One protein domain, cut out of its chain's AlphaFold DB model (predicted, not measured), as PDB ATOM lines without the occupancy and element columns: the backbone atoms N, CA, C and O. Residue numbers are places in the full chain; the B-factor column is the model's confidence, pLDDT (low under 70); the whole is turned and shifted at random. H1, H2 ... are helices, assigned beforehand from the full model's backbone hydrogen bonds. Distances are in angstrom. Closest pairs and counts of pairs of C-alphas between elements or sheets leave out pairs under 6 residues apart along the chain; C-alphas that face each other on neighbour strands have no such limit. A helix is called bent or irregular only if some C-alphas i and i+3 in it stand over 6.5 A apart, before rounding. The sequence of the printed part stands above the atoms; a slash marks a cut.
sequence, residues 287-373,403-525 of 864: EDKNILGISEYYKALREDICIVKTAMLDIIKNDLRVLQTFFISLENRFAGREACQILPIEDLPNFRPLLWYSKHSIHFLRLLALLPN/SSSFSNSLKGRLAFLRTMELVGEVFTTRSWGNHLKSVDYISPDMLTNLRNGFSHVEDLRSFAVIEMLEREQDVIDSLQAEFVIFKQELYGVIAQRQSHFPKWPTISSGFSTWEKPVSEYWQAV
ATOM      1  N   GLU A 287      30.798  53.013  64.995       52.25
ATOM      2  CA  GLU A 287      31.578  52.061  65.816       52.25
ATOM      3  C   GLU A 287      32.009  50.817  65.005       52.25
ATOM      4  O   GLU A 287      31.650  49.672  65.301       52.25
ATOM      5  N   ASP A 288      32.836  51.022  63.976       57.97
ATOM      6  CA  ASP A 288      33.230  49.995  62.992       57.97
ATOM      7  C   ASP A 288      33.755  48.665  63.578       57.97
ATOM      8  O   ASP A 288      33.597  47.598  62.978       57.97
ATOM      9  N   LYS A 289      34.398  48.687  64.757       60.16
ATOM     10  CA  LYS A 289      35.007  47.484  65.360       60.16
ATOM     11  C   LYS A 289      34.003  46.577  66.071       60.16
ATOM     12  O   LYS A 289      34.132  45.356  65.964       60.16
ATOM     13  N   ASN A 290      33.021  47.144  66.772       67.06
ATOM     14  CA  ASN A 290      32.006  46.358  67.480       67.06
ATOM     15  C   ASN A 290      31.074  45.667  66.480       67.06
ATOM     16  O   ASN A 290      30.810  44.470  66.601       67.06
ATOM     17  N   ILE A 291      30.677  46.390  65.429       69.62
ATOM     18  CA  ILE A 291      29.840  45.871  64.339       69.62
ATOM     19  C   ILE A 291      30.523  44.690  63.644       69.62
ATOM     20  O   ILE A 291      29.900  43.648  63.424       69.62
ATOM     21  N   LEU A 292      31.815  44.825  63.332       74.12
ATOM     22  CA  LEU A 292      32.576  43.769  62.674       74.12
ATOM     23  C   LEU A 292      32.649  42.496  63.527       74.12
ATOM     24  O   LEU A 292      32.340  41.418  63.020       74.12
ATOM     25  N   GLY A 293      32.988  42.617  64.816       79.12
ATOM     26  CA  GLY A 293      33.054  41.466  65.720       79.12
ATOM     27  C   GLY A 293      31.698  40.773  65.877       79.12
ATOM     28  O   GLY A 293      31.606  39.551  65.809       79.12
ATOM     29  N   ILE A 294      30.610  41.533  66.006       78.06
ATOM     30  CA  ILE A 294      29.254  40.968  66.073       78.06
ATOM     31  C   ILE A 294      28.897  40.246  64.765       78.06
ATOM     32  O   ILE A 294      28.392  39.124  64.804       78.06
ATOM     33  N   SER A 295      29.200  40.838  63.605       74.94
ATOM     34  CA  SER A 295      28.967  40.199  62.303       74.94
ATOM     35  C   SER A 295      29.728  38.877  62.168       74.94
ATOM     36  O   SER A 295      29.160  37.888  61.705       74.94
ATOM     37  N   GLU A 296      30.988  38.835  62.600       82.38
ATOM     38  CA  GLU A 296      31.813  37.623  62.597       82.38
ATOM     39  C   GLU A 296      31.235  36.540  63.513       82.38
ATOM     40  O   GLU A 296      31.113  35.393  63.084       82.38
ATOM     41  N   TYR A 297      30.783  36.903  64.719       83.88
ATOM     42  CA  TYR A 297      30.094  35.980  65.625       83.88
ATOM     43  C   TYR A 297      28.878  35.323  64.966       83.88
ATOM     44  O   TYR A 297      28.737  34.102  65.025       83.88
ATOM     45  N   TYR A 298      28.016  36.105  64.318       76.25
ATOM     46  CA  TYR A 298      26.801  35.568  63.709       76.25
ATOM     47  C   TYR A 298      27.055  34.737  62.456       76.25
ATOM     48  O   TYR A 298      26.357  33.745  62.242       76.25
ATOM     49  N   LYS A 299      28.058  35.093  61.647       76.38
ATOM     50  CA  LYS A 299      28.500  34.233  60.540       76.38
ATOM     51  C   LYS A 299      29.000  32.891  61.074       76.38
ATOM     52  O   LYS A 299      28.523  31.850  60.639       76.38
ATOM     53  N   ALA A 300      29.851  32.926  62.098       80.69
ATOM     54  CA  ALA A 300      30.383  31.729  62.735       80.69
ATOM     55  C   ALA A 300      29.322  30.887  63.467       80.69
ATOM     56  O   ALA A 300      29.556  29.705  63.688       80.69
ATOM     57  N   LEU A 301      28.187  31.471  63.873       73.75
ATOM     58  CA  LEU A 301      27.027  30.741  64.401       73.75
ATOM     59  C   LEU A 301      26.228  30.042  63.302       73.75
ATOM     60  O   LEU A 301      25.841  28.895  63.469       73.75
ATOM     61  N   ARG A 302      25.943  30.748  62.202       71.31
ATOM     62  CA  ARG A 302      25.173  30.207  61.068       71.31
ATOM     63  C   ARG A 302      25.891  29.031  60.409       71.31
ATOM     64  O   ARG A 302      25.260  28.149  59.842       71.31
ATOM     65  N   GLU A 303      27.212  29.068  60.472       76.50
ATOM     66  CA  GLU A 303      28.117  28.142  59.807       76.50
ATOM     67  C   GLU A 303      28.960  27.356  60.830       76.50
ATOM     68  O   GLU A 303      30.032  26.838  60.512       76.50
ATOM     69  N   ASP A 304      28.485  27.263  62.078       75.81
ATOM     70  CA  ASP A 304      29.177  26.618  63.203       75.81
ATOM     71  C   ASP A 304      29.498  25.147  62.934       75.81
ATOM     72  O   ASP A 304      30.519  24.619  63.385       75.81
ATOM     73  N   ILE A 305      28.673  24.509  62.113       77.88
ATOM     74  CA  ILE A 305      28.903  23.168  61.622       77.88
ATOM     75  C   ILE A 305      30.274  22.996  60.963       77.88
ATOM     76  O   ILE A 305      30.905  21.952  61.145       77.88
ATOM     77  N   CYS A 306      30.773  24.002  60.246       85.38
ATOM     78  CA  CYS A 306      32.096  23.938  59.639       85.38
ATOM     79  C   CYS A 306      33.176  23.823  60.719       85.38
ATOM     80  O   CYS A 306      34.092  23.013  60.585       85.38
ATOM     81  N   ILE A 307      33.030  24.547  61.836       88.56
ATOM     82  CA  ILE A 307      33.935  24.434  62.990       88.56
ATOM     83  C   ILE A 307      33.850  23.036  63.593       88.56
ATOM     84  O   ILE A 307      34.888  22.447  63.885       88.56
ATOM     85  N   VAL A 308      32.643  22.484  63.765       88.12
ATOM     86  CA  VAL A 308      32.460  21.120  64.290       88.12
ATOM     87  C   VAL A 308      33.144  20.097  63.382       88.12
ATOM     88  O   VAL A 308      33.903  19.267  63.883       88.12
ATOM     89  N   LYS A 309      32.936  20.179  62.060       86.50
ATOM     90  CA  LYS A 309      33.567  19.303  61.058       86.50
ATOM     91  C   LYS A 309      35.097  19.400  61.120       86.50
ATOM     92  O   LYS A 309      35.769  18.373  61.157       86.50
ATOM     93  N   THR A 310      35.661  20.604  61.220       89.00
ATOM     94  CA  THR A 310      37.117  20.784  61.340       89.00
ATOM     95  C   THR A 310      37.671  20.296  62.683       89.00
ATOM     96  O   THR A 310      38.675  19.587  62.711       89.00
ATOM     97  N   ALA A 311      37.008  20.608  63.799       90.06
ATOM     98  CA  ALA A 311      37.414  20.161  65.133       90.06
ATOM     99  C   ALA A 311      37.328  18.637  65.290       90.06
ATOM    100  O   ALA A 311      38.130  18.029  66.004       90.06
ATOM    101  N   MET A 312      36.375  18.004  64.603       88.50
ATOM    102  CA  MET A 312      36.186  16.558  64.613       88.50
ATOM    103  C   MET A 312      37.428  15.804  64.128       88.50
ATOM    104  O   MET A 312      37.736  14.743  64.673       88.50
ATOM    105  N   LEU A 313      38.178  16.362  63.174       85.50
ATOM    106  CA  LEU A 313      39.418  15.756  62.683       85.50
ATOM    107  C   LEU A 313      40.447  15.587  63.816       85.50
ATOM    108  O   LEU A 313      41.015  14.510  64.024       85.50
ATOM    109  N   ASP A 314      40.623  16.631  64.627       87.88
ATOM    110  CA  ASP A 314      41.502  16.596  65.800       87.88
ATOM    111  C   ASP A 314      40.954  15.682  66.909       87.88
ATOM    112  O   ASP A 314      41.717  14.985  67.586       87.88
ATOM    113  N   ILE A 315      39.634  15.670  67.094       90.50
ATOM    114  CA  ILE A 315      38.933  14.861  68.100       90.50
ATOM    115  C   ILE A 315      39.088  13.364  67.824       90.50
ATOM    116  O   ILE A 315      39.432  12.609  68.737       90.50
ATOM    117  N   ILE A 316      38.854  12.926  66.583       88.44
ATOM    118  CA  ILE A 316      38.977  11.515  66.193       88.44
ATOM    119  C   ILE A 316      40.412  11.043  66.415       88.44
ATOM    120  O   ILE A 316      40.634   9.957  66.948       88.44
ATOM    121  N   LYS A 317      41.388  11.875  66.048       85.69
ATOM    122  CA  LYS A 317      42.808  11.538  66.138       85.69
ATOM    123  C   LYS A 317      43.333  11.486  67.575       85.69
ATOM    124  O   LYS A 317      44.156  10.625  67.880       85.69
ATOM    125  N   ASN A 318      42.894  12.399  68.440       87.12
ATOM    126  CA  ASN A 318      43.481  12.580  69.771       87.12
ATOM    127  C   ASN A 318      42.517  12.165  70.891       87.12
ATOM    128  O   ASN A 318      42.792  11.237  71.649       87.12
ATOM    129  N   ASP A 319      41.369  12.829  70.994       89.94
ATOM    130  CA  ASP A 319      40.525  12.763  72.187       89.94
ATOM    131  C   ASP A 319      39.740  11.445  72.282       89.94
ATOM    132  O   ASP A 319      39.611  10.869  73.366       89.94
ATOM    133  N   LEU A 320      39.256  10.906  71.156       91.38
ATOM    134  CA  LEU A 320      38.549   9.619  71.155       91.38
ATOM    135  C   LEU A 320      39.454   8.457  71.588       91.38
ATOM    136  O   LEU A 320      38.958   7.476  72.143       91.38
ATOM    137  N   ARG A 321      40.776   8.549  71.384       88.75
ATOM    138  CA  ARG A 321      41.744   7.536  71.849       88.75
ATOM    139  C   ARG A 321      41.856   7.507  73.372       88.75
ATOM    140  O   ARG A 321      41.982   6.429  73.962       88.75
ATOM    141  N   VAL A 322      41.755   8.674  74.011       88.62
ATOM    142  CA  VAL A 322      41.684   8.788  75.475       88.62
ATOM    143  C   VAL A 322      40.401   8.126  75.980       88.62
ATOM    144  O   VAL A 322      40.460   7.271  76.865       88.62
ATOM    145  N   LEU A 323      39.253   8.430  75.359       90.06
ATOM    146  CA  LEU A 323      37.975   7.795  75.703       90.06
ATOM    147  C   LEU A 323      38.012   6.274  75.511       90.06
ATOM    148  O   LEU A 323      37.575   5.536  76.391       90.06
ATOM    149  N   GLN A 324      38.579   5.792  74.403       91.69
ATOM    150  CA  GLN A 324      38.715   4.359  74.134       91.69
ATOM    151  C   GLN A 324      39.511   3.654  75.232       91.69
ATOM    152  O   GLN A 324      39.109   2.596  75.711       91.69
ATOM    153  N   THR A 325      40.623   4.248  75.660       89.44
ATOM    154  CA  THR A 325      41.473   3.686  76.717       89.44
ATOM    155  C   THR A 325      40.707   3.571  78.041       89.44
ATOM    156  O   THR A 325      40.762   2.529  78.701       89.44
ATOM    157  N   PHE A 326      39.931   4.599  78.396       89.06
ATOM    158  CA  PHE A 326      39.054   4.583  79.568       89.06
ATOM    159  C   PHE A 326      37.985   3.485  79.476       89.06
ATOM    160  O   PHE A 326      37.906   2.635  80.365       89.06
ATOM    161  N   PHE A 327      37.197   3.446  78.398       92.31
ATOM    162  CA  PHE A 327      36.092   2.491  78.269       92.31
ATOM    163  C   PHE A 327      36.561   1.039  78.112       92.31
ATOM    164  O   PHE A 327      35.904   0.136  78.630       92.31
ATOM    165  N   ILE A 328      37.727   0.784  77.511       90.50
ATOM    166  CA  ILE A 328      38.355  -0.548  77.531       90.50
ATOM    167  C   ILE A 328      38.756  -0.935  78.962       90.50
ATOM    168  O   ILE A 328      38.571  -2.085  79.369       90.50
ATOM    169  N   SER A 329      39.294  -0.004  79.758       87.56
ATOM    170  CA  SER A 329      39.638  -0.290  81.159       87.56
ATOM    171  C   SER A 329      38.397  -0.619  82.003       87.56
ATOM    172  O   SER A 329      38.438  -1.542  82.820       87.56
ATOM    173  N   LEU A 330      37.272   0.061  81.745       88.94
ATOM    174  CA  LEU A 330      35.987  -0.231  82.380       88.94
ATOM    175  C   LEU A 330      35.444  -1.601  81.980       88.94
ATOM    176  O   LEU A 330      35.079  -2.385  82.854       88.94
ATOM    177  N   GLU A 331      35.422  -1.912  80.684       89.56
ATOM    178  CA  GLU A 331      34.941  -3.204  80.184       89.56
ATOM    179  C   GLU A 331      35.724  -4.370  80.805       89.56
ATOM    180  O   GLU A 331      35.132  -5.326  81.306       89.56
ATOM    181  N   ASN A 332      37.057  -4.259  80.873       85.56
ATOM    182  CA  ASN A 332      37.908  -5.271  81.506       85.56
ATOM    183  C   ASN A 332      37.579  -5.484  82.990       85.56
ATOM    184  O   ASN A 332      37.599  -6.623  83.461       85.56
ATOM    185  N   ARG A 333      37.258  -4.407  83.720       83.25
ATOM    186  CA  ARG A 333      36.853  -4.496  85.128       83.25
ATOM    187  C   ARG A 333      35.514  -5.217  85.286       83.25
ATOM    188  O   ARG A 333      35.399  -6.076  86.154       83.25
ATOM    189  N   PHE A 334      34.523  -4.908  84.447       78.94
ATOM    190  CA  PHE A 334      33.214  -5.575  84.492       78.94
ATOM    191  C   PHE A 334      33.260  -7.032  84.019       78.94
ATOM    192  O   PHE A 334      32.460  -7.842  84.477       78.94
ATOM    193  N   ALA A 335      34.236  -7.398  83.187       77.44
ATOM    194  CA  ALA A 335      34.486  -8.779  82.780       77.44
ATOM    195  C   ALA A 335      35.163  -9.650  83.865       77.44
ATOM    196  O   ALA A 335      35.542 -10.785  83.579       77.44
ATOM    197  N   GLY A 336      35.356  -9.144  85.093       64.88
ATOM    198  CA  GLY A 336      35.915  -9.917  86.210       64.88
ATOM    199  C   GLY A 336      37.431 -10.141  86.141       64.88
ATOM    200  O   GLY A 336      37.959 -11.013  86.826       64.88
ATOM    201  N   ARG A 337      38.163  -9.364  85.331       64.38
ATOM    202  CA  ARG A 337      39.635  -9.385  85.315       64.38
ATOM    203  C   ARG A 337      40.148  -8.557  86.501       64.38
ATOM    204  O   ARG A 337      40.482  -7.386  86.343       64.38
ATOM    205  N   GLU A 338      40.176  -9.159  87.694       49.16
ATOM    206  CA  GLU A 338      40.414  -8.512  89.008       49.16
ATOM    207  C   GLU A 338      41.693  -7.649  89.118       49.16
ATOM    208  O   GLU A 338      41.793  -6.813  90.012       49.16
ATOM    209  N   ALA A 339      42.654  -7.784  88.197       53.97
ATOM    210  CA  ALA A 339      43.906  -7.020  88.194       53.97
ATOM    211  C   ALA A 339      43.876  -5.700  87.386       53.97
ATOM    212  O   ALA A 339      44.869  -4.967  87.381       53.97
ATOM    213  N   CYS A 340      42.790  -5.374  86.673       57.56
ATOM    214  CA  CYS A 340      42.746  -4.200  85.791       57.56
ATOM    215  C   CYS A 340      42.271  -2.928  86.523       57.56
ATOM    216  O   CYS A 340      41.096  -2.774  86.852       57.56
ATOM    217  N   GLN A 341      43.190  -1.982  86.743       70.25
ATOM    218  CA  GLN A 341      42.881  -0.638  87.245       70.25
ATOM    219  C   GLN A 341      42.098   0.170  86.190       70.25
ATOM    220  O   GLN A 341      42.453   0.140  85.012       70.25
ATOM    221  N   ILE A 342      41.067   0.920  86.609       75.94
ATOM    222  CA  ILE A 342      40.399   1.902  85.736       75.94
ATOM    223  C   ILE A 342      41.386   3.043  85.477       75.94
ATOM    224  O   ILE A 342      41.914   3.631  86.424       75.94
ATOM    225  N   LEU A 343      41.644   3.340  84.208       77.94
ATOM    226  CA  LEU A 343      42.521   4.437  83.803       77.94
ATOM    227  C   LEU A 343      41.696   5.723  83.725       77.94
ATOM    228  O   LEU A 343      40.711   5.709  83.006       77.94
ATOM    229  N   PRO A 344      42.037   6.816  84.424       73.81
ATOM    230  CA  PRO A 344      41.251   8.046  84.356       73.81
ATOM    231  C   PRO A 344      41.275   8.662  82.950       73.81
ATOM    232  O   PRO A 344      42.245   8.505  82.208       73.81
ATOM    233  N   ILE A 345      40.217   9.394  82.601       78.31
ATOM    234  CA  ILE A 345      40.200  10.254  81.416       78.31
ATOM    235  C   ILE A 345      41.096  11.466  81.713       78.31
ATOM    236  O   ILE A 345      40.862  12.204  82.672       78.31
ATOM    237  N   GLU A 346      42.132  11.651  80.897       72.94
ATOM    238  CA  GLU A 346      43.000  12.834  80.937       72.94
ATOM    239  C   GLU A 346      42.300  14.062  80.310       72.94
ATOM    240  O   GLU A 346      41.112  14.021  79.993       72.94
ATOM    241  N   ASP A 347      42.992  15.195  80.157       73.69
ATOM    242  CA  ASP A 347      42.390  16.364  79.498       73.69
ATOM    243  C   ASP A 347      42.032  16.028  78.038       73.69
ATOM    244  O   ASP A 347      42.773  15.320  77.357       73.69
ATOM    245  N   LEU A 348      40.888  16.532  77.564       83.25
ATOM    246  CA  LEU A 348      40.429  16.364  76.180       83.25
ATOM    247  C   LEU A 348      40.640  17.696  75.439       83.25
ATOM    248  O   LEU A 348      39.752  18.560  75.471       83.25
ATOM    249  N   PRO A 349      41.827  17.921  74.841       83.25
ATOM    250  CA  PRO A 349      42.260  19.236  74.372       83.25
ATOM    251  C   PRO A 349      41.490  19.763  73.159       83.25
ATOM    252  O   PRO A 349      41.677  20.923  72.803       83.25
ATOM    253  N   ASN A 350      40.647  18.956  72.510       88.44
ATOM    254  CA  ASN A 350      39.861  19.380  71.350       88.44
ATOM    255  C   ASN A 350      38.365  19.461  71.688       88.44
ATOM    256  O   ASN A 350      37.725  20.470  71.386       88.44
ATOM    257  N   PHE A 351      37.818  18.477  72.408       85.75
ATOM    258  CA  PHE A 351      36.431  18.514  72.880       85.75
ATOM    259  C   PHE A 351      36.171  19.693  73.797       85.75
ATOM    260  O   PHE A 351      35.147  20.358  73.668       85.75
ATOM    261  N   ARG A 352      37.075  19.951  74.743       82.81
ATOM    262  CA  ARG A 352      36.851  20.986  75.746       82.81
ATOM    263  C   ARG A 352      36.765  22.380  75.108       82.81
ATOM    264  O   ARG A 352      35.772  23.056  75.380       82.81
ATOM    265  N   PRO A 353      37.709  22.826  74.255       87.94
ATOM    266  CA  PRO A 353      37.568  24.101  73.553       87.94
ATOM    267  C   PRO A 353      36.343  24.173  72.639       87.94
ATOM    268  O   PRO A 353      35.637  25.178  72.682       87.94
ATOM    269  N   LEU A 354      36.044  23.115  71.872       88.19
ATOM    270  CA  LEU A 354      34.875  23.082  70.980       88.19
ATOM    271  C   LEU A 354      33.581  23.270  71.771       88.19
ATOM    272  O   LEU A 354      32.695  24.038  71.395       88.19
ATOM    273  N   LEU A 355      33.491  22.594  72.908       80.81
ATOM    274  CA  LEU A 355      32.345  22.681  73.782       80.81
ATOM    275  C   LEU A 355      32.208  24.061  74.420       80.81
ATOM    276  O   LEU A 355      31.103  24.595  74.457       80.81
ATOM    277  N   TRP A 356      33.295  24.657  74.911       82.50
ATOM    278  CA  TRP A 356      33.230  25.996  75.499       82.50
ATOM    279  C   TRP A 356      32.904  27.068  74.471       82.50
ATOM    280  O   TRP A 356      32.085  27.943  74.755       82.50
ATOM    281  N   TYR A 357      33.479  26.963  73.273       87.81
ATOM    282  CA  TYR A 357      33.102  27.788  72.135       87.81
ATOM    283  C   TYR A 357      31.595  27.714  71.896       87.81
ATOM    284  O   TYR A 357      30.926  28.746  71.915       87.81
ATOM    285  N   SER A 358      31.062  26.500  71.768       82.00
ATOM    286  CA  SER A 358      29.652  26.265  71.453       82.00
ATOM    287  C   SER A 358      28.720  26.702  72.584       82.00
ATOM    288  O   SER A 358      27.731  27.383  72.336       82.00
ATOM    289  N   LYS A 359      29.055  26.401  73.848       77.56
ATOM    290  CA  LYS A 359      28.274  26.830  75.018       77.56
ATOM    291  C   LYS A 359      28.233  28.346  75.156       77.56
ATOM    292  O   LYS A 359      27.153  28.891  75.340       77.56
ATOM    293  N   HIS A 360      29.372  29.036  75.054       83.94
ATOM    294  CA  HIS A 360      29.391  30.503  75.101       83.94
ATOM    295  C   HIS A 360      28.572  31.085  73.950       83.94
ATOM    296  O   HIS A 360      27.768  31.983  74.163       83.94
ATOM    297  N   SER A 361      28.752  30.541  72.745       81.44
ATOM    298  CA  SER A 361      28.020  30.961  71.558       81.44
ATOM    299  C   SER A 361      26.504  30.802  71.727       81.44
ATOM    300  O   SER A 361      25.777  31.756  71.468       81.44
ATOM    301  N   ILE A 362      26.028  29.665  72.240       76.06
ATOM    302  CA  ILE A 362      24.605  29.441  72.528       76.06
ATOM    303  C   ILE A 362      24.118  30.357  73.650       76.06
ATOM    304  O   ILE A 362      23.092  31.003  73.490       76.06
ATOM    305  N   HIS A 363      24.839  30.475  74.766       79.06
ATOM    306  CA  HIS A 363      24.400  31.317  75.884       79.06
ATOM    307  C   HIS A 363      24.327  32.796  75.513       79.06
ATOM    308  O   HIS A 363      23.391  33.470  75.923       79.06
ATOM    309  N   PHE A 364      25.251  33.301  74.694       83.12
ATOM    310  CA  PHE A 364      25.156  34.656  74.154       83.12
ATOM    311  C   PHE A 364      23.919  34.837  73.276       83.12
ATOM    312  O   PHE A 364      23.200  35.814  73.457       83.12
ATOM    313  N   LEU A 365      23.602  33.870  72.411       75.69
ATOM    314  CA  LEU A 365      22.379  33.910  71.611       75.69
ATOM    315  C   LEU A 365      21.122  33.892  72.497       75.69
ATOM    316  O   LEU A 365      20.199  34.671  72.271       75.69
ATOM    317  N   ARG A 366      21.110  33.050  73.540       77.12
ATOM    318  CA  ARG A 366      20.027  32.980  74.538       77.12
ATOM    319  C   ARG A 366      19.822  34.323  75.225       77.12
ATOM    320  O   ARG A 366      18.702  34.811  75.282       77.12
ATOM    321  N   LEU A 367      20.897  34.939  75.704       83.38
ATOM    322  CA  LEU A 367      20.831  36.242  76.361       83.38
ATOM    323  C   LEU A 367      20.360  37.330  75.394       83.38
ATOM    324  O   LEU A 367      19.466  38.091  75.736       83.38
ATOM    325  N   LEU A 368      20.868  37.373  74.162       77.44
ATOM    326  CA  LEU A 368      20.403  38.342  73.165       77.44
ATOM    327  C   LEU A 368      18.916  38.180  72.815       77.44
ATOM    328  O   LEU A 368      18.274  39.164  72.446       77.44
ATOM    329  N   ALA A 369      18.370  36.969  72.938       74.62
ATOM    330  CA  ALA A 369      16.948  36.703  72.750       74.62
ATOM    331  C   ALA A 369      16.083  37.044  73.973       74.62
ATOM    332  O   ALA A 369      14.956  37.485  73.791       74.62
ATOM    333  N   LEU A 370      16.595  36.845  75.189       80.06
ATOM    334  CA  LEU A 370      15.867  37.093  76.438       80.06
ATOM    335  C   LEU A 370      15.944  38.556  76.898       80.06
ATOM    336  O   LEU A 370      15.093  39.010  77.656       80.06
ATOM    337  N   LEU A 371      16.973  39.298  76.489       84.38
ATOM    338  CA  LEU A 371      17.177  40.666  76.950       84.38
ATOM    339  C   LEU A 371      16.375  41.682  76.111       84.38
ATOM    340  O   LEU A 371      16.388  41.592  74.875       84.38
ATOM    341  N   PRO A 372      15.726  42.673  76.751       81.75
ATOM    342  CA  PRO A 372      14.976  43.730  76.077       81.75
ATOM    343  C   PRO A 372      15.879  44.632  75.227       81.75
ATOM    344  O   PRO A 372      17.074  44.768  75.497       81.75
ATOM    345  N   ASN A 373      15.306  45.241  74.187       71.94
ATOM    346  CA  ASN A 373      16.001  46.203  73.327       71.94
ATOM    347  C   ASN A 373      15.682  47.652  73.707       71.94
ATOM    348  O   ASN A 373      14.608  47.952  74.223       71.94
ATOM    349  N   SER A 403       8.522  45.783  72.010       60.84
ATOM    350  CA  SER A 403       7.320  46.584  72.235       60.84
ATOM    351  C   SER A 403       7.409  47.342  73.563       60.84
ATOM    352  O   SER A 403       7.683  46.772  74.617       60.84
ATOM    353  N   SER A 404       7.131  48.648  73.534       52.31
ATOM    354  CA  SER A 404       7.079  49.507  74.729       52.31
ATOM    355  C   SER A 404       5.919  49.175  75.682       52.31
ATOM    356  O   SER A 404       5.824  49.755  76.758       52.31
ATOM    357  N   SER A 405       5.022  48.262  75.295       52.59
ATOM    358  CA  SER A 405       3.825  47.878  76.052       52.59
ATOM    359  C   SER A 405       4.027  46.703  77.007       52.59
ATOM    360  O   SER A 405       3.109  46.394  77.767       52.59
ATOM    361  N   PHE A 406       5.192  46.048  76.957       59.84
ATOM    362  CA  PHE A 406       5.439  44.754  77.595       59.84
ATOM    363  C   PHE A 406       5.187  44.731  79.110       59.84
ATOM    364  O   PHE A 406       4.900  43.676  79.656       59.84
ATOM    365  N   SER A 407       5.239  45.863  79.812       64.25
ATOM    366  CA  SER A 407       5.194  45.867  81.274       64.25
ATOM    367  C   SER A 407       3.870  46.347  81.881       64.25
ATOM    368  O   SER A 407       3.643  46.090  83.053       64.25
ATOM    369  N   ASN A 408       2.956  46.984  81.139       75.25
ATOM    370  CA  ASN A 408       1.819  47.687  81.766       75.25
ATOM    371  C   ASN A 408       0.659  46.782  82.231       75.25
ATOM    372  O   ASN A 408      -0.201  47.223  82.995       75.25
ATOM    373  N   SER A 409       0.605  45.527  81.775       86.38
ATOM    374  CA  SER A 409      -0.428  44.552  82.162       86.38
ATOM    375  C   SER A 409       0.116  43.516  83.150       86.38
ATOM    376  O   SER A 409       1.318  43.258  83.180       86.38
ATOM    377  N   LEU A 410      -0.760  42.863  83.932       88.62
ATOM    378  CA  LEU A 410      -0.355  41.745  84.799       88.62
ATOM    379  C   LEU A 410       0.346  40.646  83.986       88.62
ATOM    380  O   LEU A 410       1.406  40.164  84.381       88.62
ATOM    381  N   LYS A 411      -0.227  40.298  82.826       90.06
ATOM    382  CA  LYS A 411       0.337  39.326  81.879       90.06
ATOM    383  C   LYS A 411       1.771  39.690  81.483       90.06
ATOM    384  O   LYS A 411       2.664  38.851  81.590       90.06
ATOM    385  N   GLY A 412       1.984  40.947  81.111       87.12
ATOM    386  CA  GLY A 412       3.280  41.488  80.723       87.12
ATOM    387  C   GLY A 412       4.323  41.477  81.848       87.12
ATOM    388  O   GLY A 412       5.422  40.949  81.674       87.12
ATOM    389  N   ARG A 413       3.959  41.945  83.051       90.25
ATOM    390  CA  ARG A 413       4.857  41.912  84.226       90.25
ATOM    391  C   ARG A 413       5.295  40.496  84.587       90.25
ATOM    392  O   ARG A 413       6.483  40.254  84.788       90.25
ATOM    393  N   LEU A 414       4.358  39.547  84.638       92.38
ATOM    394  CA  LEU A 414       4.670  38.146  84.941       92.38
ATOM    395  C   LEU A 414       5.533  37.507  83.849       92.38
ATOM    396  O   LEU A 414       6.460  36.757  84.158       92.38
ATOM    397  N   ALA A 415       5.267  37.824  82.580       89.25
ATOM    398  CA  ALA A 415       6.107  37.385  81.473       89.25
ATOM    399  C   ALA A 415       7.537  37.937  81.600       89.25
ATOM    400  O   ALA A 415       8.491  37.194  81.384       89.25
ATOM    401  N   PHE A 416       7.713  39.194  82.020       89.81
ATOM    402  CA  PHE A 416       9.044  39.761  82.248       89.81
ATOM    403  C   PHE A 416       9.784  39.099  83.412       89.81
ATOM    404  O   PHE A 416      10.949  38.728  83.260       89.81
ATOM    405  N   LEU A 417       9.120  38.892  84.553       91.94
ATOM    406  CA  LEU A 417       9.713  38.193  85.700       91.94
ATOM    407  C   LEU A 417      10.156  36.776  85.319       91.94
ATOM    408  O   LEU A 417      11.239  36.333  85.708       91.94
ATOM    409  N   ARG A 418       9.369  36.094  84.481       91.25
ATOM    410  CA  ARG A 418       9.758  34.807  83.904       91.25
ATOM    411  C   ARG A 418      11.004  34.914  83.030       91.25
ATOM    412  O   ARG A 418      11.904  34.086  83.141       91.25
ATOM    413  N   THR A 419      11.080  35.925  82.174       88.25
ATOM    414  CA  THR A 419      12.263  36.177  81.343       88.25
ATOM    415  C   THR A 419      13.504  36.425  82.204       88.25
ATOM    416  O   THR A 419      14.563  35.871  81.916       88.25
ATOM    417  N   MET A 420      13.383  37.165  83.310       90.94
ATOM    418  CA  MET A 420      14.476  37.358  84.274       90.94
ATOM    419  C   MET A 420      14.918  36.043  84.927       90.94
ATOM    420  O   MET A 420      16.118  35.796  85.067       90.94
ATOM    421  N   GLU A 421      13.968  35.186  85.307       91.12
ATOM    422  CA  GLU A 421      14.254  33.844  85.827       91.12
ATOM    423  C   GLU A 421      15.055  33.012  84.809       91.12
ATOM    424  O   GLU A 421      16.075  32.413  85.160       91.12
ATOM    425  N   LEU A 422      14.654  33.045  83.531       87.19
ATOM    426  CA  LEU A 422      15.352  32.369  82.433       87.19
ATOM    427  C   LEU A 422      16.759  32.939  82.194       87.19
ATOM    428  O   LEU A 422      17.696  32.169  81.971       87.19
ATOM    429  N   VAL A 423      16.940  34.262  82.289       90.50
ATOM    430  CA  VAL A 423      18.271  34.895  82.237       90.50
ATOM    431  C   VAL A 423      19.144  34.385  83.384       90.50
ATOM    432  O   VAL A 423      20.298  34.022  83.155       90.50
ATOM    433  N   GLY A 424      18.613  34.287  84.604       91.44
ATOM    434  CA  GLY A 424      19.356  33.729  85.734       91.44
ATOM    435  C   GLY A 424      19.725  32.251  85.559       91.44
ATOM    436  O   GLY A 424      20.837  31.864  85.918       91.44
ATOM    437  N   GLU A 425      18.876  31.433  84.923       86.38
ATOM    438  CA  GLU A 425      19.187  30.026  84.595       86.38
ATOM    439  C   GLU A 425      20.367  29.900  83.610       86.38
ATOM    440  O   GLU A 425      21.166  28.950  83.685       86.38
ATOM    441  N   VAL A 426      20.545  30.883  82.714       85.44
ATOM    442  CA  VAL A 426      21.740  30.956  81.860       85.44
ATOM    443  C   VAL A 426      22.995  31.070  82.721       85.44
ATOM    444  O   VAL A 426      23.977  30.414  82.401       85.44
ATOM    445  N   PHE A 427      22.981  31.800  83.837       88.19
ATOM    446  CA  PHE A 427      24.147  32.045  84.701       88.19
ATOM    447  C   PHE A 427      24.330  31.028  85.838       88.19
ATOM    448  O   PHE A 427      24.782  31.363  86.930       88.19
ATOM    449  N   THR A 428      24.060  29.751  85.575       82.12
ATOM    450  CA  THR A 428      24.315  28.669  86.539       82.12
ATOM    451  C   THR A 428      25.644  27.957  86.278       82.12
ATOM    452  O   THR A 428      26.192  27.950  85.169       82.12
ATOM    453  N   THR A 429      26.172  27.278  87.300       75.50
ATOM    454  CA  THR A 429      27.355  26.408  87.153       75.50
ATOM    455  C   THR A 429      27.091  25.241  86.203       75.50
ATOM    456  O   THR A 429      28.008  24.786  85.530       75.50
ATOM    457  N   ARG A 430      25.838  24.790  86.084       72.19
ATOM    458  CA  ARG A 430      25.419  23.807  85.079       72.19
ATOM    459  C   ARG A 430      25.618  24.338  83.653       72.19
ATOM    460  O   ARG A 430      26.132  23.617  82.795       72.19
ATOM    461  N   SER A 431      25.263  25.600  83.423       72.50
ATOM    462  CA  SER A 431      25.349  26.263  82.119       72.50
ATOM    463  C   SER A 431      26.789  26.610  81.719       72.50
ATOM    464  O   SER A 431      27.205  26.263  80.609       72.50
ATOM    465  N   TRP A 432      27.575  27.225  82.609       71.62
ATOM    466  CA  TRP A 432      28.919  27.757  82.295       71.62
ATOM    467  C   TRP A 432      30.090  26.989  82.925       71.62
ATOM    468  O   TRP A 432      31.252  27.296  82.650       71.62
ATOM    469  N   GLY A 433      29.839  26.011  83.799       72.44
ATOM    470  CA  GLY A 433      30.878  25.316  84.564       72.44
ATOM    471  C   GLY A 433      31.850  26.279  85.246       72.44
ATOM    472  O   GLY A 433      31.451  27.201  85.957       72.44
ATOM    473  N   ASN A 434      33.150  26.080  85.020       70.44
ATOM    474  CA  ASN A 434      34.190  26.909  85.632       70.44
ATOM    475  C   ASN A 434      34.301  28.316  85.018       70.44
ATOM    476  O   ASN A 434      34.801  29.213  85.698       70.44
ATOM    477  N   HIS A 435      33.815  28.531  83.790       74.44
ATOM    478  CA  HIS A 435      33.832  29.846  83.138       74.44
ATOM    479  C   HIS A 435      32.823  30.828  83.734       74.44
ATOM    480  O   HIS A 435      32.972  32.033  83.542       74.44
ATOM    481  N   LEU A 436      31.860  30.359  84.537       81.50
ATOM    482  CA  LEU A 436      30.979  31.263  85.282       81.50
ATOM    483  C   LEU A 436      31.792  32.245  86.133       81.50
ATOM    484  O   LEU A 436      31.476  33.422  86.230       81.50
ATOM    485  N   LYS A 437      32.910  31.759  86.689       77.44
ATOM    486  CA  LYS A 437      33.821  32.556  87.511       77.44
ATOM    487  C   LYS A 437      34.631  33.566  86.709       77.44
ATOM    488  O   LYS A 437      35.283  34.389  87.326       77.44
ATOM    489  N   SER A 438      34.656  33.494  85.378       77.62
ATOM    490  CA  SER A 438      35.318  34.494  84.530       77.62
ATOM    491  C   SER A 438      34.383  35.603  84.049       77.62
ATOM    492  O   SER A 438      34.867  36.535  83.424       77.62
ATOM    493  N   VAL A 439      33.081  35.522  84.337       86.38
ATOM    494  CA  VAL A 439      32.129  36.595  84.022       86.38
ATOM    495  C   VAL A 439      32.421  37.799  84.919       86.38
ATOM    496  O   VAL A 439      32.510  37.657  86.138       86.38
ATOM    497  N   ASP A 440      32.609  38.969  84.319       87.81
ATOM    498  CA  ASP A 440      32.978  40.213  85.006       87.81
ATOM    499  C   ASP A 440      32.136  41.432  84.595       87.81
ATOM    500  O   ASP A 440      32.238  42.473  85.235       87.81
ATOM    501  N   TYR A 441      31.262  41.296  83.596       90.62
ATOM    502  CA  TYR A 441      30.374  42.354  83.095       90.62
ATOM    503  C   TYR A 441      29.005  42.419  83.799       90.62
ATOM    504  O   TYR A 441      28.271  43.389  83.631       90.62
ATOM    505  N   ILE A 442      28.651  41.398  84.589       94.44
ATOM    506  CA  ILE A 442      27.470  41.344  85.468       94.44
ATOM    507  C   ILE A 442      27.726  40.335  86.594       94.44
ATOM    508  O   ILE A 442      28.566  39.452  86.436       94.44
ATOM    509  N   SER A 443      27.026  40.437  87.728       94.06
ATOM    510  CA  SER A 443      27.149  39.473  88.833       94.06
ATOM    511  C   SER A 443      26.320  38.203  88.586       94.06
ATOM    512  O   SER A 443      25.089  38.268  88.680       94.06
ATOM    513  N   PRO A 444      26.944  37.025  88.362       92.50
ATOM    514  CA  PRO A 444      26.201  35.771  88.239       92.50
ATOM    515  C   PRO A 444      25.474  35.393  89.532       92.50
ATOM    516  O   PRO A 444      24.401  34.796  89.485       92.50
ATOM    517  N   ASP A 445      26.035  35.772  90.685       90.69
ATOM    518  CA  ASP A 445      25.446  35.496  91.994       90.69
ATOM    519  C   ASP A 445      24.118  36.247  92.167       90.69
ATOM    520  O   ASP A 445      23.139  35.663  92.623       90.69
ATOM    521  N   MET A 446      24.040  37.518  91.746       94.00
ATOM    522  CA  MET A 446      22.791  38.291  91.842       94.00
ATOM    523  C   MET A 446      21.705  37.748  90.910       94.00
ATOM    524  O   MET A 446      20.556  37.615  91.327       94.00
ATOM    525  N   LEU A 447      22.066  37.363  89.682       94.06
ATOM    526  CA  LEU A 447      21.134  36.723  88.747       94.06
ATOM    527  C   LEU A 447      20.667  35.350  89.253       94.06
ATOM    528  O   LEU A 447      19.490  35.012  89.138       94.06
ATOM    529  N   THR A 448      21.566  34.583  89.874       91.25
ATOM    530  CA  THR A 448      21.231  33.305  90.518       91.25
ATOM    531  C   THR A 448      20.277  33.511  91.693       91.25
ATOM    532  O   THR A 448      19.332  32.741  91.853       91.25
ATOM    533  N   ASN A 449      20.481  34.554  92.502       91.56
ATOM    534  CA  ASN A 449      19.591  34.884  93.614       91.56
ATOM    535  C   ASN A 449      18.192  35.280  93.132       91.56
ATOM    536  O   ASN A 449      17.212  34.816  93.709       91.56
ATOM    537  N   LEU A 450      18.096  36.079  92.060       92.69
ATOM    538  CA  LEU A 450      16.820  36.402  91.412       92.69
ATOM    539  C   LEU A 450      16.108  35.129  90.950       92.69
ATOM    540  O   LEU A 450      14.986  34.867  91.376       92.69
ATOM    541  N   ARG A 451      16.792  34.294  90.155       92.94
ATOM    542  CA  ARG A 451      16.254  33.015  89.668       92.94
ATOM    543  C   ARG A 451      15.778  32.129  90.813       92.94
ATOM    544  O   ARG A 451      14.634  31.702  90.808       92.94
ATOM    545  N   ASN A 452      16.605  31.908  91.833       90.31
ATOM    546  CA  ASN A 452      16.224  31.072  92.972       90.31
ATOM    547  C   ASN A 452      15.039  31.653  93.751       90.31
ATOM    548  O   ASN A 452      14.174  30.892  94.173       90.31
ATOM    549  N   GLY A 453      14.982  32.975  93.931       90.38
ATOM    550  CA  GLY A 453      13.865  33.634  94.607       90.38
ATOM    551  C   GLY A 453      12.548  33.489  93.847       90.38
ATOM    552  O   GLY A 453      11.497  33.349  94.465       90.38
ATOM    553  N   PHE A 454      12.607  33.469  92.514       92.00
ATOM    554  CA  PHE A 454      11.452  33.254  91.646       92.00
ATOM    555  C   PHE A 454      11.024  31.786  91.546       92.00
ATOM    556  O   PHE A 454       9.821  31.522  91.496       92.00
ATOM    557  N   SER A 455      11.970  30.842  91.548       89.69
ATOM    558  CA  SER A 455      11.673  29.408  91.436       89.69
ATOM    559  C   SER A 455      11.242  28.771  92.766       89.69
ATOM    560  O   SER A 455      10.383  27.893  92.770       89.69
ATOM    561  N   HIS A 456      11.828  29.198  93.893       89.00
ATOM    562  CA  HIS A 456      11.672  28.561  95.212       89.00
ATOM    563  C   HIS A 456      10.867  29.423  96.188       89.00
ATOM    564  O   HIS A 456      11.276  29.696  97.321       89.00
ATOM    565  N   VAL A 457       9.698  29.878  95.743       91.19
ATOM    566  CA  VAL A 457       8.824  30.746  96.543       91.19
ATOM    567  C   VAL A 457       8.268  30.073  97.799       91.19
ATOM    568  O   VAL A 457       7.852  30.755  98.735       91.19
ATOM    569  N   GLU A 458       8.255  28.742  97.842       90.94
ATOM    570  CA  GLU A 458       7.899  27.931  99.005       90.94
ATOM    571  C   GLU A 458       8.904  28.065 100.157       90.94
ATOM    572  O   GLU A 458       8.518  27.916 101.315       90.94
ATOM    573  N   ASP A 459      10.160  28.401  99.846       88.44
ATOM    574  CA  ASP A 459      11.259  28.481 100.811       88.44
ATOM    575  C   ASP A 459      11.506  29.918 101.318       88.44
ATOM    576  O   ASP A 459      12.247  30.112 102.280       88.44
ATOM    577  N   LEU A 460      10.868  30.938 100.725       85.94
ATOM    578  CA  LEU A 460      11.018  32.340 101.145       85.94
ATOM    579  C   LEU A 460      10.477  32.576 102.562       85.94
ATOM    580  O   LEU A 460       9.362  32.153 102.870       85.94
ATOM    581  N   ARG A 461      11.180  33.338 103.404       84.38
ATOM    582  CA  ARG A 461      10.648  33.776 104.711       84.38
ATOM    583  C   ARG A 461       9.417  34.673 104.539       84.38
ATOM    584  O   ARG A 461       8.364  34.374 105.103       84.38
ATOM    585  N   SER A 462       9.510  35.699 103.696       85.06
ATOM    586  CA  SER A 462       8.414  36.599 103.331       85.06
ATOM    587  C   SER A 462       8.097  36.539 101.837       85.06
ATOM    588  O   SER A 462       8.912  36.891 100.984       85.06
ATOM    589  N   PHE A 463       6.861  36.157 101.510       87.94
ATOM    590  CA  PHE A 463       6.371  36.158 100.127       87.94
ATOM    591  C   PHE A 463       6.072  37.575  99.594       87.94
ATOM    592  O   PHE A 463       5.958  37.772  98.386       87.94
ATOM    593  N   ALA A 464       6.031  38.583 100.473       87.81
ATOM    594  CA  ALA A 464       5.689  39.961 100.122       87.81
ATOM    595  C   ALA A 464       6.632  40.576  99.075       87.81
ATOM    596  O   ALA A 464       6.245  41.486  98.349       87.81
ATOM    597  N   VAL A 465       7.877  40.090  98.976       88.75
ATOM    598  CA  VAL A 465       8.830  40.558  97.958       88.75
ATOM    599  C   VAL A 465       8.354  40.217  96.545       88.75
ATOM    600  O   VAL A 465       8.476  41.056  95.658       88.75
ATOM    601  N   ILE A 466       7.776  39.027  96.355       91.69
ATOM    602  CA  ILE A 466       7.208  38.596  95.073       91.69
ATOM    603  C   ILE A 466       5.954  39.411  94.760       91.69
ATOM    604  O   ILE A 466       5.851  39.988  93.683       91.69
ATOM    605  N   GLU A 467       5.050  39.557  95.731       90.25
ATOM    606  CA  GLU A 467       3.820  40.338  95.543       90.25
ATOM    607  C   GLU A 467       4.097  41.802  95.182       90.25
ATOM    608  O   GLU A 467       3.378  42.388  94.376       90.25
ATOM    609  N   MET A 468       5.138  42.394  95.771       89.62
ATOM    610  CA  MET A 468       5.568  43.757  95.475       89.62
ATOM    611  C   MET A 468       6.087  43.876  94.036       89.62
ATOM    612  O   MET A 468       5.632  44.749  93.301       89.62
ATOM    613  N   LEU A 469       6.975  42.968  93.609       87.88
ATOM    614  CA  LEU A 469       7.520  42.945  92.243       87.88
ATOM    615  C   LEU A 469       6.434  42.773  91.172       87.88
ATOM    616  O   LEU A 469       6.519  43.365  90.102       87.88
ATOM    617  N   GLU A 470       5.394  41.993  91.458       90.44
ATOM    618  CA  GLU A 470       4.292  41.744  90.519       90.44
ATOM    619  C   GLU A 470       3.290  42.902  90.414       90.44
ATOM    620  O   GLU A 470       2.506  42.962  89.459       90.44
ATOM    621  N   ARG A 471       3.284  43.811  91.396       87.50
ATOM    622  CA  ARG A 471       2.341  44.936  91.487       87.50
ATOM    623  C   ARG A 471       2.959  46.275  91.095       87.50
ATOM    624  O   ARG A 471       2.263  47.088  90.493       87.50
ATOM    625  N   GLU A 472       4.216  46.520  91.454       87.69
ATOM    626  CA  GLU A 472       4.866  47.825  91.301       87.69
ATOM    627  C   GLU A 472       5.481  48.006  89.908       87.69
ATOM    628  O   GLU A 472       6.548  47.478  89.597       87.69
ATOM    629  N   GLN A 473       4.812  48.808  89.077       86.44
ATOM    630  CA  GLN A 473       5.228  49.086  87.703       86.44
ATOM    631  C   GLN A 473       6.604  49.760  87.612       86.44
ATOM    632  O   GLN A 473       7.456  49.310  86.852       86.44
ATOM    633  N   ASP A 474       6.852  50.776  88.441       87.81
ATOM    634  CA  ASP A 474       8.096  51.559  88.409       87.81
ATOM    635  C   ASP A 474       9.344  50.688  88.639       87.81
ATOM    636  O   ASP A 474      10.425  50.941  88.097       87.81
ATOM    637  N   VAL A 475       9.198  49.632  89.446       88.00
ATOM    638  CA  VAL A 475      10.267  48.670  89.720       88.00
ATOM    639  C   VAL A 475      10.542  47.797  88.499       88.00
ATOM    640  O   VAL A 475      11.706  47.576  88.162       88.00
ATOM    641  N   ILE A 476       9.489  47.320  87.833       88.75
ATOM    642  CA  ILE A 476       9.601  46.547  86.592       88.75
ATOM    643  C   ILE A 476      10.276  47.383  85.506       88.75
ATOM    644  O   ILE A 476      11.212  46.897  84.874       88.75
ATOM    645  N   ASP A 477       9.878  48.644  85.348       88.12
ATOM    646  CA  ASP A 477      10.460  49.541  84.348       88.12
ATOM    647  C   ASP A 477      11.946  49.820  84.645       88.12
ATOM    648  O   ASP A 477      12.780  49.807  83.736       88.12
ATOM    649  N   SER A 478      12.309  49.978  85.925       91.19
ATOM    650  CA  SER A 478      13.709  50.138  86.356       91.19
ATOM    651  C   SER A 478      14.552  48.892  86.058       91.19
ATOM    652  O   SER A 478      15.659  48.996  85.531       91.19
ATOM    653  N   LEU A 479      14.022  47.699  86.350       91.62
ATOM    654  CA  LEU A 479      14.675  46.432  86.013       91.62
ATOM    655  C   LEU A 479      14.825  46.285  84.495       91.62
ATOM    656  O   LEU A 479      15.907  45.946  84.021       91.62
ATOM    657  N   GLN A 480      13.775  46.569  83.725       89.19
ATOM    658  CA  GLN A 480      13.803  46.495  82.267       89.19
ATOM    659  C   GLN A 480      14.887  47.405  81.682       89.19
ATOM    660  O   GLN A 480      15.660  46.945  80.843       89.19
ATOM    661  N   ALA A 481      15.010  48.642  82.170       89.50
ATOM    662  CA  ALA A 481      16.074  49.560  81.767       89.50
ATOM    663  C   ALA A 481      17.480  48.991  82.051       89.50
ATOM    664  O   ALA A 481      18.350  49.028  81.181       89.50
ATOM    665  N   GLU A 482      17.703  48.395  83.224       94.31
ATOM    666  CA  GLU A 482      18.984  47.755  83.562       94.31
ATOM    667  C   GLU A 482      19.292  46.531  82.684       94.31
ATOM    668  O   GLU A 482      20.442  46.325  82.288       94.31
ATOM    669  N   PHE A 483      18.284  45.740  82.307       92.12
ATOM    670  CA  PHE A 483      18.465  44.626  81.370       92.12
ATOM    671  C   PHE A 483      18.719  45.089  79.922       92.12
ATOM    672  O   PHE A 483      19.439  44.400  79.194       92.12
ATOM    673  N   VAL A 484      18.207  46.257  79.505       87.31
ATOM    674  CA  VAL A 484      18.584  46.894  78.226       87.31
ATOM    675  C   VAL A 484      20.065  47.276  78.244       87.31
ATOM    676  O   VAL A 484      20.798  46.923  77.316       87.31
ATOM    677  N   ILE A 485      20.537  47.916  79.322       89.56
ATOM    678  CA  ILE A 485      21.965  48.237  79.513       89.56
ATOM    679  C   ILE A 485      22.800  46.955  79.455       89.56
ATOM    680  O   ILE A 485      23.816  46.895  78.762       89.56
ATOM    681  N   PHE A 486      22.350  45.892  80.124       92.69
ATOM    682  CA  PHE A 486      23.054  44.615  80.106       92.69
ATOM    683  C   PHE A 486      23.192  44.047  78.681       92.69
ATOM    684  O   PHE A 486      24.261  43.555  78.309       92.69
ATOM    685  N   LYS A 487      22.161  44.169  77.837       87.25
ATOM    686  CA  LYS A 487      22.241  43.750  76.430       87.25
ATOM    687  C   LYS A 487      23.278  44.543  75.635       87.25
ATOM    688  O   LYS A 487      24.002  43.957  74.830       87.25
ATOM    689  N   GLN A 488      23.374  45.849  75.872       82.62
ATOM    690  CA  GLN A 488      24.367  46.712  75.225       82.62
ATOM    691  C   GLN A 488      25.796  46.294  75.597       82.62
ATOM    692  O   GLN A 488      26.637  46.101  74.719       82.62
ATOM    693  N   GLU A 489      26.057  46.047  76.881       87.12
ATOM    694  CA  GLU A 489      27.359  45.551  77.347       87.12
ATOM    695  C   GLU A 489      27.692  44.176  76.750       87.12
ATOM    696  O   GLU A 489      28.840  43.907  76.384       87.12
ATOM    697  N   LEU A 490      26.684  43.313  76.584       87.88
ATOM    698  CA  LEU A 490      26.853  41.989  75.992       87.88
ATOM    699  C   LEU A 490      27.360  42.053  74.544       87.88
ATOM    700  O   LEU A 490      28.193  41.229  74.157       87.88
ATOM    701  N   TYR A 491      26.925  43.036  73.751       84.81
ATOM    702  CA  TYR A 491      27.467  43.256  72.405       84.81
ATOM    703  C   TYR A 491      28.970  43.548  72.434       84.81
ATOM    704  O   TYR A 491      29.723  42.959  71.653       84.81
ATOM    705  N   GLY A 492      29.424  44.378  73.379       83.25
ATOM    706  CA  GLY A 492      30.845  44.656  73.593       83.25
ATOM    707  C   GLY A 492      31.636  43.406  73.990       83.25
ATOM    708  O   GLY A 492      32.710  43.151  73.444       83.25
ATOM    709  N   VAL A 493      31.081  42.567  74.870       88.69
ATOM    710  CA  VAL A 493      31.692  41.285  75.273       88.69
ATOM    711  C   VAL A 493      31.843  40.337  74.079       88.69
ATOM    712  O   VAL A 493      32.888  39.700  73.911       88.69
ATOM    713  N   ILE A 494      30.822  40.246  73.221       86.44
ATOM    714  CA  ILE A 494      30.862  39.422  72.006       86.44
ATOM    715  C   ILE A 494      31.918  39.953  71.036       86.44
ATOM    716  O   ILE A 494      32.741  39.171  70.557       86.44
ATOM    717  N   ALA A 495      31.938  41.263  70.781       85.25
ATOM    718  CA  ALA A 495      32.919  41.885  69.896       85.25
ATOM    719  C   ALA A 495      34.356  41.685  70.402       85.25
ATOM    720  O   ALA A 495      35.229  41.264  69.642       85.25
ATOM    721  N   GLN A 496      34.593  41.889  71.701       87.50
ATOM    722  CA  GLN A 496      35.888  41.642  72.332       87.50
ATOM    723  C   GLN A 496      36.301  40.173  72.214       87.50
ATOM    724  O   GLN A 496      37.462  39.876  71.953       87.50
ATOM    725  N   ARG A 497      35.381  39.220  72.394       90.50
ATOM    726  CA  ARG A 497      35.685  37.801  72.170       90.50
ATOM    727  C   ARG A 497      36.116  37.559  70.723       90.50
ATOM    728  O   ARG A 497      37.152  36.939  70.509       90.50
ATOM    729  N   GLN A 498      35.353  38.060  69.756       88.62
ATOM    730  CA  GLN A 498      35.618  37.841  68.332       88.62
ATOM    731  C   GLN A 498      36.918  38.486  67.861       88.62
ATOM    732  O   GLN A 498      37.608  37.910  67.029       88.62
ATOM    733  N   SER A 499      37.354  39.584  68.484       89.00
ATOM    734  CA  SER A 499      38.650  40.195  68.166       89.00
ATOM    735  C   SER A 499      39.865  39.308  68.481       89.00
ATOM    736  O   SER A 499      40.983  39.665  68.116       89.00
ATOM    737  N   HIS A 500      39.686  38.188  69.194       91.50
ATOM    738  CA  HIS A 500      40.742  37.197  69.431       91.50
ATOM    739  C   HIS A 500      40.835  36.142  68.320       91.50
ATOM    740  O   HIS A 500      41.782  35.349  68.312       91.50
ATOM    741  N   PHE A 501      39.869  36.109  67.402       92.69
ATOM    742  CA  PHE A 501      39.808  35.175  66.285       92.69
ATOM    743  C   PHE A 501      40.160  35.895  64.975       92.69
ATOM    744  O   PHE A 501      40.015  37.115  64.876       92.69
ATOM    745  N   PRO A 502      40.670  35.178  63.957       91.62
ATOM    746  CA  PRO A 502      40.727  35.738  62.617       91.62
ATOM    747  C   PRO A 502      39.304  36.009  62.123       91.62
ATOM    748  O   PRO A 502      38.345  35.395  62.593       91.62
ATOM    749  N   LYS A 503      39.171  36.898  61.137       88.88
ATOM    750  CA  LYS A 503      37.870  37.158  60.518       88.88
ATOM    751  C   LYS A 503      37.259  35.854  60.027       88.88
ATOM    752  O   LYS A 503      37.950  35.069  59.371       88.88
ATOM    753  N   TRP A 504      35.972  35.651  60.306       87.62
ATOM    754  CA  TRP A 504      35.270  34.479  59.803       87.62
ATOM    755  C   TRP A 504      35.361  34.429  58.264       87.62
ATOM    756  O   TRP A 504      35.045  35.433  57.606       87.62
ATOM    757  N   PRO A 505      35.838  33.318  57.673       85.75
ATOM    758  CA  PRO A 505      36.070  33.242  56.239       85.75
ATOM    759  C   PRO A 505      34.762  33.150  55.451       85.75
ATOM    760  O   PRO A 505      33.707  32.829  55.979       85.75
ATOM    761  N   THR A 506      34.827  33.426  54.148       80.12
ATOM    762  CA  THR A 506      33.686  33.175  53.257       80.12
ATOM    763  C   THR A 506      33.635  31.693  52.911       80.12
ATOM    764  O   THR A 506      34.579  31.180  52.307       80.12
ATOM    765  N   ILE A 507      32.531  31.026  53.239       73.12
ATOM    766  CA  ILE A 507      32.264  29.655  52.805       73.12
ATOM    767  C   ILE A 507      31.182  29.711  51.719       73.12
ATOM    768  O   ILE A 507      30.098  30.244  51.912       73.12
ATOM    769  N   SER A 508      31.505  29.266  50.509       59.03
ATOM    770  CA  SER A 508      30.546  29.266  49.384       59.03
ATOM    771  C   SER A 508      30.620  28.000  48.532       59.03
ATOM    772  O   SER A 508      29.977  27.900  47.490       59.03
ATOM    773  N   SER A 509      31.409  27.019  48.968       62.09
ATOM    774  CA  SER A 509      31.747  25.816  48.209       62.09
ATOM    775  C   SER A 509      32.022  24.638  49.153       62.09
ATOM    776  O   SER A 509      31.848  24.761  50.358       62.09
ATOM    777  N   GLY A 510      32.399  23.478  48.616       63.34
ATOM    778  CA  GLY A 510      32.562  22.227  49.366       63.34
ATOM    779  C   GLY A 510      33.614  22.211  50.476       63.34
ATOM    780  O   GLY A 510      34.477  23.086  50.504       63.34
ATOM    781  N   PHE A 511      33.607  21.170  51.322       74.00
ATOM    782  CA  PHE A 511      34.559  20.972  52.434       74.00
ATOM    783  C   PHE A 511      35.998  21.415  52.125       74.00
ATOM    784  O   PHE A 511      36.532  22.304  52.785       74.00
ATOM    785  N   SER A 512      36.591  20.886  51.052       69.88
ATOM    786  CA  SER A 512      37.976  21.164  50.635       69.88
ATOM    787  C   SER A 512      38.311  22.640  50.384       69.88
ATOM    788  O   SER A 512      39.480  23.025  50.363       69.88
ATOM    789  N   THR A 513      37.301  23.484  50.179       72.75
ATOM    790  CA  THR A 513      37.483  24.916  49.921       72.75
ATOM    791  C   THR A 513      37.497  25.753  51.193       72.75
ATOM    792  O   THR A 513      38.269  26.710  51.277       72.75
ATOM    793  N   TRP A 514      36.685  25.392  52.190       83.19
ATOM    794  CA  TRP A 514      36.602  26.118  53.456       83.19
ATOM    795  C   TRP A 514      37.378  25.451  54.593       83.19
ATOM    796  O   TRP A 514      37.635  26.118  55.591       83.19
ATOM    797  N   GLU A 515      37.820  24.196  54.450       84.56
ATOM    798  CA  GLU A 515      38.570  23.461  55.479       84.56
ATOM    799  C   GLU A 515      39.732  24.292  56.027       84.56
ATOM    800  O   GLU A 515      39.810  24.540  57.228       84.56
ATOM    801  N   LYS A 516      40.640  24.734  55.151       88.00
ATOM    802  CA  LYS A 516      41.843  25.461  55.561       88.00
ATOM    803  C   LYS A 516      41.523  26.765  56.307       88.00
ATOM    804  O   LYS A 516      42.019  26.920  57.423       88.00
ATOM    805  N   PRO A 517      40.731  27.700  55.750       89.25
ATOM    806  CA  PRO A 517      40.455  28.949  56.451       89.25
ATOM    807  C   PRO A 517      39.627  28.749  57.733       89.25
ATOM    808  O   PRO A 517      39.869  29.436  58.725       89.25
ATOM    809  N   VAL A 518      38.704  27.779  57.774       91.19
ATOM    810  CA  VAL A 518      37.971  27.438  59.009       91.19
ATOM    811  C   VAL A 518      38.898  26.780  60.036       91.19
ATOM    812  O   VAL A 518      38.755  27.030  61.228       91.19
ATOM    813  N   SER A 519      39.900  26.012  59.602       91.56
ATOM    814  CA  SER A 519      40.932  25.447  60.481       91.56
ATOM    815  C   SER A 519      41.775  26.525  61.151       91.56
ATOM    816  O   SER A 519      42.022  26.442  62.351       91.56
ATOM    817  N   GLU A 520      42.143  27.591  60.437       93.62
ATOM    818  CA  GLU A 520      42.836  28.743  61.033       93.62
ATOM    819  C   GLU A 520      41.982  29.421  62.119       93.62
ATOM    820  O   GLU A 520      42.481  29.715  63.211       93.62
ATOM    821  N   TYR A 521      40.681  29.596  61.862       94.00
ATOM    822  CA  TYR A 521      39.732  30.087  62.862       94.00
ATOM    823  C   TYR A 521      39.616  29.129  64.058       94.00
ATOM    824  O   TYR A 521      39.723  29.553  65.210       94.00
ATOM    825  N   TRP A 522      39.479  27.825  63.804       93.94
ATOM    826  CA  TRP A 522      39.413  26.786  64.833       93.94
ATOM    827  C   TRP A 522      40.665  26.761  65.720       93.94
ATOM    828  O   TRP A 522      40.537  26.684  66.941       93.94
ATOM    829  N   GLN A 523      41.871  26.909  65.166       94.25
ATOM    830  CA  GLN A 523      43.093  26.974  65.978       94.25
ATOM    831  C   GLN A 523      43.121  28.209  66.893       94.25
ATOM    832  O   GLN A 523      43.584  28.122  68.033       94.25
ATOM    833  N   ALA A 524      42.595  29.352  66.441       93.81
ATOM    834  CA  ALA A 524      42.461  30.537  67.289       93.81
ATOM    835  C   ALA A 524      41.425  30.332  68.407       93.81
ATOM    836  O   ALA A 524      41.689  30.676  69.562       93.81
ATOM    837  N   VAL A 525      40.286  29.703  68.092       92.69
ATOM    838  CA  VAL A 525      39.275  29.289  69.079       92.69
ATOM    839  C   VAL A 525      39.895  28.368  70.123       92.69
ATOM    840  O   VAL A 525      39.770  28.622  71.322       92.69
TER     841      VAL A 525
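Overview. This is residues 287 to 373 and 403 to 525 of the 864 residues of an uncharacterized protein of Legionella brunensis (UniProt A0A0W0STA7). A loose, flat assembly of helices has H3 in its middle, with H2a packed on one end of H3, H4 and H8 on the other, and H6 and H7 packed on H4. The bent helix H2 continues into H2b, an arm reaching away from the rest, and residues 335 to 350 fold back from it to H3; H1 crosses H8, and H9 crosses H2a. The printed part has 210 residues, with nine named helices, H1 to H9 along the chain, and no named strand; its class is all helix. It is loose, with a radius of gyration of the C-alphas of 22.4 A and spans of 64 by 53 by 26 A.

Arrangement. Start at the longest helix, H2, residues 304 to 334: assigned as one helix by its hydrogen bonds, it is bent, with C-alphas 317 and 320 6.9 A apart. Its arms H2a, residues 304 to 317, and H2b, residues 320 to 334, stand at a steep tilt of 58 degrees; H2b touches no helix. The hub is H3, residues 351 to 370, touching five helices. Its residues 351 to 354 alone touch H2a, opposite ways at a shallow tilt of 20 degrees; the closest C-alphas, of Ile 315 and Phe 351, are 6.5 A apart. H9, residues 511 to 525, touches residues 306 to 311 of H2a alone, about perpendicular at 81 degrees, closest at C-alphas Thr 310 and Ser 519, 6.1 A. H3 forms a bundle, helices side by side, with H4, residues 410 to 426, and H8, residues 473 to 498. Residues 363 to 370 of H3 alone touch residues 419 to 426 of H4, at a shallow tilt of 15 degrees, closest at C-alphas Leu 370 and Thr 419, 6.2 A. Residues 364 to 368 of H3 alone touch residues 487 to 494 of H8, closest at C-alphas Leu 368 and Lys 487, 6.6 A. H5, residues 429 to 438, only just touches residues 359 to 360 of H3 alone, with 3 pairs of C-alphas within 8 A, closest at Lys 359 and Trp 432, 7.4 A. H6, residues 444 to 455, touches H4 at a steep tilt of 48 degrees, closest at C-alphas Glu 421 and Arg 451, 4.4 A. H7, residues 464 to 471, touches residues 410 to 414 of H4 alone, closest at C-alphas Arg 413 and Glu 470, 6.3 A. H1, residues 288 to 302, touches residues 491 to 498 of H8 alone, about perpendicular at 86 degrees, closest at C-alphas Gly 293 and Ala 495, 4.2 A. Every O i to N i+4 pair is within hydrogen-bond range in H1, H2b, H3, H4, H6 and H7, against 8 of 10 in H2a, 21 of 22 in H8, 9 of 11 in H9 and 1 of 6 in H5, which has 4 of 7 O i to N i+3 pairs within range.

Along the chain. Find C-alpha 288 at (33.230, 49.995, 62.992), where H1 begins. From C-alpha 351 at (36.431, 18.514, 72.880), H3 runs 27.9 A; H4 measures 24.8 A and H8 37.8 A. H5 and H9 are irregular: C-alphas 431 and 434 are 9.5 A apart, and 513 and 516 are 7.1 A apart. H9 ends at C-alpha 525, (39.275, 29.289, 69.079).

Size, cuts and confidence. The two C-alphas farthest apart, of Ala 339 and Asn 408, are 69.3 A apart. Residues 374 to 402 are not printed, and C-alphas 373 and 403 stand 8.8 A apart across the cut, in the link from H3 to H4. The links H2 to H3 and H8 to H9 are long. Look for pLDDT under 70 at residues 287 to 291, 336 to 340, 403 to 407, 508 to 510 and 512.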